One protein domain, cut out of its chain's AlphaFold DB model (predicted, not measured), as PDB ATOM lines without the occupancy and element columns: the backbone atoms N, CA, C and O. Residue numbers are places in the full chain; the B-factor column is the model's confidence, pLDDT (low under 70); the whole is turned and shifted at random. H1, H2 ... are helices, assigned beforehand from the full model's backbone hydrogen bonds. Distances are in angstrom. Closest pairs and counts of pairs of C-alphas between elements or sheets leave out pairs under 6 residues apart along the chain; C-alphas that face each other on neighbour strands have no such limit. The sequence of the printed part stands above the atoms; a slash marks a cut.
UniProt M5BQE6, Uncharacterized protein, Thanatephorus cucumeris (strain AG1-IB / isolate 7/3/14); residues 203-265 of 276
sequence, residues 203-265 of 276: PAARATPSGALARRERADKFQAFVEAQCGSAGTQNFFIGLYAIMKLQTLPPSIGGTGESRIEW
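AT A GLANCE: This is residues 203 to 265 of the 276 residues of an uncharacterized protein of Thanatephorus cucumeris (strain AG1-IB / isolate 7/3/14) (UniProt M5BQE6). Two helices, H2 and H3, make the arms of a wide-open U: the chain runs along H2, turns round through residues 230 to 235 and comes back along H3, with an empty gap between the arms. The one-turn helix H1 packs beside the first residues of H2, at the open end of the U, and a tail of residues 251 to 265 loops past the end of H3 and then folds back. The printed part has 63 residues with three named helices, in the order H1, H2, H3, and no named strand; its class is all helix. The whole is loose, with a radius of gyration of the C-alphas of 14.3 A and spans of 39 by 33 by 18 A.

IN THESE COORDINATES: H2, the longest helix, holds residues 212 to 229 and is 25.8 A from first to last C-alpha, from C-alpha 212 at (-1.373, -42.361, 36.656) to C-alpha 229 at (-8.420, -24.174, 19.809). H3 holds residues 236 to 250 over 21.1 A and ends with C-alpha 250 at (2.367, -44.315, 19.468). Along H2 the y coordinate goes from -42.361 to -24.174, and along H3 it goes back from -28.185 to -44.315. H1 is the short helix of residues 203 to 206, beginning with C-alpha 203 at (5.124, -31.213, 41.962).

HOW THE PARTS SIT: H2 touches H1 with residues 213 to 217 alone. The closest C-alphas of the two are those of Ala 205 and Ala 214, 4.5 A apart, and their centres are 15.0 A apart. H2 and H3 are apart, although they follow each other in the chain, and H3 touches no helix. H1 and H3 are apart too. Residues 219 to 225, which belong to H2, stand free, and so do residues 231 to 238, of which 236 to 238 belong to H3. In H2 and H3 every O i to N i+4 pair is within hydrogen-bond range; H1 is too short for such a pair, and its one O i to N i+3 pair is within range.

THE WHOLE: The two C-alphas farthest apart are those of Ala 207 and Ala 233, at 39.3 A, while those of Pro 203 and Trp 265 are 26.0 A apart. The printed part, residues 203 to 265 of a full chain of 276, has no cut. The link from H1 to H2 is tight, with 5 residues, and that from H2 to H3 is short, with 6. Residues 251 to 265 hold no named element, and their C-alphas lie 11 to 21 A from the mean of the C-alphas. The mean pLDDT of the printed part is 85.3, and residue 231 alone is under 70.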
ATOM      1  N   PRO A 203       4.004 -30.599  41.247       89.19
ATOM      2  CA  PRO A 203       5.124 -31.213  41.962       89.19
ATOM      3  C   PRO A 203       4.899 -32.697  42.307       89.19
ATOM      4  O   PRO A 203       5.828 -33.495  42.200       89.19
ATOM      5  N   ALA A 204       3.664 -33.089  42.640       89.00
ATOM      6  CA  ALA A 204       3.310 -34.478  42.930       89.00
ATOM      7  C   ALA A 204       3.368 -35.368  41.674       89.00
ATOM      8  O   ALA A 204       3.916 -36.468  41.712       89.00
ATOM      9  N   ALA A 205       2.864 -34.881  40.536       89.94
ATOM     10  CA  ALA A 205       2.930 -35.605  39.268       89.94
ATOM     11  C   ALA A 205       4.364 -35.727  38.722       89.94
ATOM     12  O   ALA A 205       4.688 -36.704  38.042       89.94
ATOM     13  N   ARG A 206       5.254 -34.783  39.051       88.69
ATOM     14  CA  ARG A 206       6.674 -34.834  38.658       88.69
ATOM     15  C   ARG A 206       7.457 -35.968  39.298       88.69
ATOM     16  O   ARG A 206       8.370 -36.478  38.658       88.69
ATOM     17  N   ALA A 207       7.115 -36.367  40.523       89.50
ATOM     18  CA  ALA A 207       7.821 -37.438  41.227       89.50
ATOM     19  C   ALA A 207       7.747 -38.778  40.475       89.50
ATOM     20  O   ALA A 207       8.641 -39.615  40.582       89.50
ATOM     21  N   THR A 208       6.694 -38.990  39.680       89.38
ATOM     22  CA  THR A 208       6.556 -40.176  38.830       89.38
ATOM     23  C   THR A 208       5.963 -39.778  37.475       89.38
ATOM     24  O   THR A 208       4.753 -39.900  37.268       89.38
ATOM     25  N   PRO A 209       6.795 -39.339  36.509       85.12
ATOM     26  CA  PRO A 209       6.325 -38.806  35.226       85.12
ATOM     27  C   PRO A 209       5.512 -39.799  34.383       85.12
ATOM     28  O   PRO A 209       4.713 -39.380  33.543       85.12
ATOM     29  N   SER A 210       5.698 -41.102  34.593       85.88
ATOM     30  CA  SER A 210       4.942 -42.174  33.923       85.88
ATOM     31  C   SER A 210       3.731 -42.663  34.734       85.88
ATOM     32  O   SER A 210       3.004 -43.551  34.290       85.88
ATOM     33  N   GLY A 211       3.510 -42.100  35.926       91.19
ATOM     34  CA  GLY A 211       2.448 -42.488  36.847       91.19
ATOM     35  C   GLY A 211       1.055 -42.061  36.382       91.19
ATOM     36  O   GLY A 211       0.893 -41.214  35.500       91.19
ATOM     37  N   ALA A 212       0.022 -42.637  37.002       94.06
ATOM     38  CA  ALA A 212      -1.373 -42.361  36.656       94.06
ATOM     39  C   ALA A 212      -1.738 -40.872  36.801       94.06
ATOM     40  O   ALA A 212      -2.375 -40.320  35.907       94.06
ATOM     41  N   LEU A 213      -1.268 -40.215  37.869       93.19
ATOM     42  CA  LEU A 213      -1.495 -38.788  38.117       93.19
ATOM     43  C   LEU A 213      -0.909 -37.912  36.996       93.19
ATOM     44  O   LEU A 213      -1.615 -37.091  36.424       93.19
ATOM     45  N   ALA A 214       0.355 -38.138  36.626       91.50
ATOM     46  CA  ALA A 214       1.017 -37.393  35.556       91.50
ATOM     47  C   ALA A 214       0.350 -37.603  34.192       91.50
ATOM     48  O   ALA A 214       0.234 -36.668  33.405       91.50
ATOM     49  N   ARG A 215      -0.105 -38.828  33.896       90.00
ATOM     50  CA  ARG A 215      -0.861 -39.110  32.666       90.00
ATOM     51  C   ARG A 215      -2.204 -38.386  32.645       90.00
ATOM     52  O   ARG A 215      -2.534 -37.814  31.613       90.00
ATOM     53  N   ARG A 216      -2.921 -38.370  33.773       94.31
ATOM     54  CA  ARG A 216      -4.180 -37.631  33.917       94.31
ATOM     55  C   ARG A 216      -3.972 -36.133  33.701       94.31
ATOM     56  O   ARG A 216      -4.619 -35.574  32.835       94.31
ATOM     57  N   GLU A 217      -3.009 -35.513  34.385       93.19
ATOM     58  CA  GLU A 217      -2.732 -34.079  34.207       93.19
ATOM     59  C   GLU A 217      -2.380 -33.718  32.756       93.19
ATOM     60  O   GLU A 217      -2.825 -32.689  32.251       93.19
ATOM     61  N   ARG A 218      -1.595 -34.553  32.057       89.50
ATOM     62  CA  ARG A 218      -1.310 -34.329  30.630       89.50
ATOM     63  C   ARG A 218      -2.563 -34.452  29.767       89.50
ATOM     64  O   ARG A 218      -2.718 -33.652  28.850       89.50
ATOM     65  N   ALA A 219      -3.423 -35.432  30.044       90.69
ATOM     66  CA  ALA A 219      -4.677 -35.615  29.324       90.69
ATOM     67  C   ALA A 219      -5.620 -34.422  29.536       90.69
ATOM     68  O   ALA A 219      -6.095 -33.863  28.555       90.69
ATOM     69  N   ASP A 220      -5.789 -33.971  30.783       93.69
ATOM     70  CA  ASP A 220      -6.629 -32.820  31.135       93.69
ATOM     71  C   ASP A 220      -6.127 -31.541  30.434       93.69
ATOM     72  O   ASP A 220      -6.903 -30.792  29.843       93.69
ATOM     73  N   LYS A 221      -4.805 -31.313  30.417       90.19
ATOM     74  CA  LYS A 221      -4.196 -30.178  29.701       90.19
ATOM     75  C   LYS A 221      -4.361 -30.263  28.189       90.19
ATOM     76  O   LYS A 221      -4.620 -29.248  27.550       90.19
ATOM     77  N   PHE A 222      -4.185 -31.453  27.617       87.81
ATOM     78  CA  PHE A 222      -4.385 -31.666  26.189       87.81
ATOM     79  C   PHE A 222      -5.847 -31.436  25.800       87.81
ATOM     80  O   PHE A 222      -6.110 -30.773  24.804       87.81
ATOM     81  N   GLN A 223      -6.791 -31.910  26.613       89.75
ATOM     82  CA  GLN A 223      -8.211 -31.667  26.403       89.75
ATOM     83  C   GLN A 223      -8.535 -30.170  26.454       89.75
ATOM     84  O   GLN A 223      -9.141 -29.663  25.516       89.75
ATOM     85  N   ALA A 224      -8.055 -29.448  27.470       90.12
ATOM     86  CA  ALA A 224      -8.244 -28.000  27.560       90.12
ATOM     87  C   ALA A 224      -7.653 -27.252  26.348       90.12
ATOM     88  O   ALA A 224      -8.250 -26.299  25.852       90.12
ATOM     89  N   PHE A 225      -6.498 -27.697  25.840       87.12
ATOM     90  CA  PHE A 225      -5.912 -27.160  24.610       87.12
ATOM     91  C   PHE A 225      -6.812 -27.400  23.392       87.12
ATOM     92  O   PHE A 225      -7.071 -26.470  22.632       87.12
ATOM     93  N   VAL A 226      -7.301 -28.629  23.215       86.44
ATOM     94  CA  VAL A 226      -8.212 -28.974  22.119       86.44
ATOM     95  C   VAL A 226      -9.481 -28.132  22.214       86.44
ATOM     96  O   VAL A 226      -9.852 -27.518  21.227       86.44
ATOM     97  N   GLU A 227     -10.110 -28.026  23.381       86.75
ATOM     98  CA  GLU A 227     -11.333 -27.235  23.578       86.75
ATOM     99  C   GLU A 227     -11.129 -25.738  23.300       86.75
ATOM    100  O   GLU A 227     -11.995 -25.101  22.708       86.75
ATOM    101  N   ALA A 228      -9.976 -25.175  23.673       86.00
ATOM    102  CA  ALA A 228      -9.674 -23.765  23.440       86.00
ATOM    103  C   ALA A 228      -9.389 -23.426  21.964       86.00
ATOM    104  O   ALA A 228      -9.527 -22.270  21.571       86.00
ATOM    105  N   GLN A 229      -8.947 -24.402  21.164       83.19
ATOM    106  CA  GLN A 229      -8.420 -24.174  19.809       83.19
ATOM    107  C   GLN A 229      -9.239 -24.869  18.703       83.19
ATOM    108  O   GLN A 229      -9.154 -24.508  17.524       83.19
ATOM    109  N   CYS A 230     -10.056 -25.864  19.048       77.75
ATOM    110  CA  CYS A 230     -11.040 -26.449  18.145       77.75
ATOM    111  C   CYS A 230     -12.268 -25.541  18.081       77.75
ATOM    112  O   CYS A 230     -12.974 -25.359  19.065       77.75
ATOM    113  N   GLY A 231     -12.545 -25.004  16.895       68.94
ATOM    114  CA  GLY A 231     -13.711 -24.151  16.641       68.94
ATOM    115  C   GLY A 231     -13.365 -22.842  15.938       68.94
ATOM    116  O   GLY A 231     -14.226 -22.250  15.292       68.94
ATOM    117  N   SER A 232     -12.099 -22.417  15.973       72.44
ATOM    118  CA  SER A 232     -11.611 -21.324  15.132       72.44
ATOM    119  C   SER A 232     -11.473 -21.783  13.679       72.44
ATOM    120  O   SER A 232     -10.891 -22.835  13.401       72.44
ATOM    121  N   ALA A 233     -11.971 -20.986  12.733       72.62
ATOM    122  CA  ALA A 233     -11.774 -21.252  11.312       72.62
ATOM    123  C   ALA A 233     -10.268 -21.370  10.994       72.62
ATOM    124  O   ALA A 233      -9.483 -20.499  11.357       72.62
ATOM    125  N   GLY A 234      -9.865 -22.455  10.325       75.75
ATOM    126  CA  GLY A 234      -8.485 -22.668   9.866       75.75
ATOM    127  C   GLY A 234      -7.613 -23.608  10.711       75.75
ATOM    128  O   GLY A 234      -6.576 -24.044  10.216       75.75
ATOM    129  N   THR A 235      -8.019 -24.021  11.921       81.38
ATOM    130  CA  THR A 235      -7.190 -24.926  12.754       81.38
ATOM    131  C   THR A 235      -7.266 -26.402  12.357       81.38
ATOM    132  O   THR A 235      -6.443 -27.202  12.799       81.38
ATOM    133  N   GLN A 236      -8.185 -26.789  11.467       81.75
ATOM    134  CA  GLN A 236      -8.373 -28.185  11.048       81.75
ATOM    135  C   GLN A 236      -7.089 -28.827  10.496       81.75
ATOM    136  O   GLN A 236      -6.731 -29.928  10.911       81.75
ATOM    137  N   ASN A 237      -6.367 -28.142   9.603       83.44
ATOM    138  CA  ASN A 237      -5.128 -28.677   9.022       83.44
ATOM    139  C   ASN A 237      -4.029 -28.856  10.076       83.44
ATOM    140  O   ASN A 237      -3.294 -29.843  10.041       83.44
ATOM    141  N   PHE A 238      -3.959 -27.938  11.042       85.00
ATOM    142  CA  PHE A 238      -3.052 -28.057  12.176       85.00
ATOM    143  C   PHE A 238      -3.377 -29.302  13.013       85.00
ATOM    144  O   PHE A 238      -2.486 -30.106  13.278       85.00
ATOM    145  N   PHE A 239      -4.649 -29.520  13.364       86.31
ATOM    146  CA  PHE A 239      -5.058 -30.690  14.145       86.31
ATOM    147  C   PHE A 239      -4.881 -32.015  13.399       86.31
ATOM    148  O   PHE A 239      -4.508 -33.009  14.020       86.31
ATOM    149  N   ILE A 240      -5.083 -32.040  12.077       87.50
ATOM    150  CA  ILE A 240      -4.778 -33.213  11.243       87.50
ATOM    151  C   ILE A 240      -3.285 -33.541  11.318       87.50
ATOM    152  O   ILE A 240      -2.920 -34.694  11.562       87.50
ATOM    153  N   GLY A 241      -2.426 -32.531  11.151       87.69
ATOM    154  CA  GLY A 241      -0.981 -32.689  11.295       87.69
ATOM    155  C   GLY A 241      -0.614 -33.211  12.682       87.69
ATOM    156  O   GLY A 241       0.009 -34.267  12.800       87.69
ATOM    157  N   LEU A 242      -1.065 -32.518  13.732       86.81
ATOM    158  CA  LEU A 242      -0.815 -32.876  15.128       86.81
ATOM    159  C   LEU A 242      -1.229 -34.322  15.430       86.81
ATOM    160  O   LEU A 242      -0.453 -35.074  16.018       86.81
ATOM    161  N   TYR A 243      -2.415 -34.738  14.980       87.12
ATOM    162  CA  TYR A 243      -2.886 -36.110  15.135       87.12
ATOM    163  C   TYR A 243      -1.969 -37.116  14.434       87.12
ATOM    164  O   TYR A 243      -1.590 -38.114  15.044       87.12
ATOM    165  N   ALA A 244      -1.578 -36.861  13.181       88.25
ATOM    166  CA  ALA A 244      -0.691 -37.753  12.439       88.25
ATOM    167  C   ALA A 244       0.656 -37.945  13.161       88.25
ATOM    168  O   ALA A 244       1.124 -39.071  13.326       88.25
ATOM    169  N   ILE A 245       1.234 -36.854  13.666       86.25
ATOM    170  CA  ILE A 245       2.487 -36.841  14.431       86.25
ATOM    171  C   ILE A 245       2.352 -37.629  15.733       86.25
ATOM    172  O   ILE A 245       3.144 -38.533  15.998       86.25
ATOM    173  N   MET A 246       1.327 -37.328  16.534       85.25
ATOM    174  CA  MET A 246       1.066 -38.051  17.779       85.25
ATOM    175  C   MET A 246       0.835 -39.538  17.506       85.25
ATOM    176  O   MET A 246       1.337 -40.391  18.235       85.25
ATOM    177  N   LYS A 247       0.129 -39.876  16.422       85.50
ATOM    178  CA  LYS A 247      -0.118 -41.265  16.043       85.50
ATOM    179  C   LYS A 247       1.183 -41.986  15.705       85.50
ATOM    180  O   LYS A 247       1.402 -43.070  16.240       85.50
ATOM    181  N   LEU A 248       2.071 -41.379  14.917       86.19
ATOM    182  CA  LEU A 248       3.399 -41.926  14.605       86.19
ATOM    183  C   LEU A 248       4.258 -42.171  15.856       86.19
ATOM    184  O   LEU A 248       5.049 -43.115  15.874       86.19
ATOM    185  N   GLN A 249       4.082 -41.366  16.909       84.50
ATOM    186  CA  GLN A 249       4.746 -41.555  18.208       84.50
ATOM    187  C   GLN A 249       4.199 -42.729  19.023       84.50
ATOM    188  O   GLN A 249       4.903 -43.271  19.867       84.50
ATOM    189  N   THR A 250       2.963 -43.161  18.769       84.06
ATOM    190  CA  THR A 250       2.367 -44.315  19.468       84.06
ATOM    191  C   THR A 250       2.639 -45.658  18.794       84.06
ATOM    192  O   THR A 250       2.402 -46.700  19.400       84.06
ATOM    193  N   LEU A 251       3.085 -45.656  17.534       85.69
ATOM    194  CA  LEU A 251       3.286 -46.879  16.761       85.69
ATOM    195  C   LEU A 251       4.710 -47.433  16.962       85.69
ATOM    196  O   LEU A 251       5.671 -46.660  17.028       85.69
ATOM    197  N   PRO A 252       4.882 -48.767  17.014       85.75
ATOM    198  CA  PRO A 252       6.202 -49.378  17.053       85.75
ATOM    199  C   PRO A 252       6.947 -49.224  15.711       85.75
ATOM    200  O   PRO A 252       6.309 -49.150  14.653       85.75
ATOM    201  N   PRO A 253       8.297 -49.251  15.717       86.62
ATOM    202  CA  PRO A 253       9.108 -49.132  14.499       86.62
ATOM    203  C   PRO A 253       8.797 -50.187  13.438       86.62
ATOM    204  O   PRO A 253       8.890 -49.916  12.245       86.62
ATOM    205  N   SER A 254       8.382 -51.384  13.864       89.50
ATOM    206  CA  SER A 254       8.087 -52.521  12.984       89.50
ATOM    207  C   SER A 254       6.965 -52.259  11.978       89.50
ATOM    208  O   SER A 254       6.897 -52.945  10.963       89.50
ATOM    209  N   ILE A 255       6.095 -51.282  12.244       89.50
ATOM    210  CA  ILE A 255       5.003 -50.876  11.346       89.50
ATOM    211  C   ILE A 255       5.165 -49.432  10.852       89.50
ATOM    212  O   ILE A 255       4.190 -48.804  10.447       89.50
ATOM    213  N   GLY A 256       6.390 -48.892  10.900       81.94
ATOM    214  CA  GLY A 256       6.704 -47.538  10.435       81.94
ATOM    215  C   GLY A 256       6.454 -46.430  11.463       81.94
ATOM    216  O   GLY A 256       6.393 -45.259  11.096       81.94
ATOM    217  N   GLY A 257       6.294 -46.777  12.742       85.25
ATOM    218  CA  GLY A 257       6.256 -45.803  13.830       85.25
ATOM    219  C   GLY A 257       7.638 -45.275  14.220       85.25
ATOM    220  O   GLY A 257       8.669 -45.771  13.771       85.25
ATOM    221  N   THR A 258       7.665 -44.270  15.092       81.31
ATOM    222  CA  THR A 258       8.925 -43.647  15.551       81.31
ATOM    223  C   THR A 258       9.593 -44.400  16.707       81.31
ATOM    224  O   THR A 258      10.781 -44.206  16.957       81.31
ATOM    225  N   GLY A 259       8.877 -45.320  17.367       79.38
ATOM    226  CA  GLY A 259       9.403 -46.101  18.487       79.38
ATOM    227  C   GLY A 259       9.860 -45.226  19.648       79.38
ATOM    228  O   GLY A 259       9.064 -44.499  20.230       79.38
ATOM    229  N   GLU A 260      11.144 -45.322  20.001       77.81
ATOM    230  CA  GLU A 260      11.747 -44.504  21.063       77.81
ATOM    231  C   GLU A 260      12.160 -43.104  20.582       77.81
ATOM    232  O   GLU A 260      12.375 -42.205  21.400       77.81
ATOM    233  N   SER A 261      12.253 -42.902  19.265       78.19
ATOM    234  CA  SER A 261      12.606 -41.614  18.676       78.19
ATOM    235  C   SER A 261      11.476 -40.613  18.881       78.19
ATOM    236  O   SER A 261      10.301 -40.914  18.673       78.19
ATOM    237  N   ARG A 262      11.830 -39.387  19.265       76.56
ATOM    238  CA  ARG A 262      10.873 -38.291  19.443       76.56
ATOM    239  C   ARG A 262      10.981 -37.322  18.285       76.56
ATOM    240  O   ARG A 262      12.065 -37.093  17.759       76.56
ATOM    241  N   ILE A 263       9.844 -36.755  17.905       74.69
ATOM    242  CA  ILE A 263       9.815 -35.695  16.903       74.69
ATOM    243  C   ILE A 263      10.145 -34.394  17.631       74.69
ATOM    244  O   ILE A 263       9.429 -34.008  18.556       74.69
ATOM    245  N   GLU A 264      11.236 -33.758  17.223       77.56
ATOM    246  CA  GLU A 264      11.685 -32.463  17.727       77.56
ATOM    247  C   GLU A 264      11.260 -31.359  16.757       77.56
ATOM    248  O   GLU A 264      11.259 -31.550  15.541       77.56
ATOM    249  N   TRP A 265      10.817 -30.238  17.319       73.81
ATOM    250  CA  TRP A 265      10.311 -29.092  16.576       73.81
ATOM    251  C   TRP A 265      11.177 -27.905  16.938       73.81
ATOM    252  O   TRP A 265      11.220 -27.501  18.099       73.81
TER     253      TRP A 265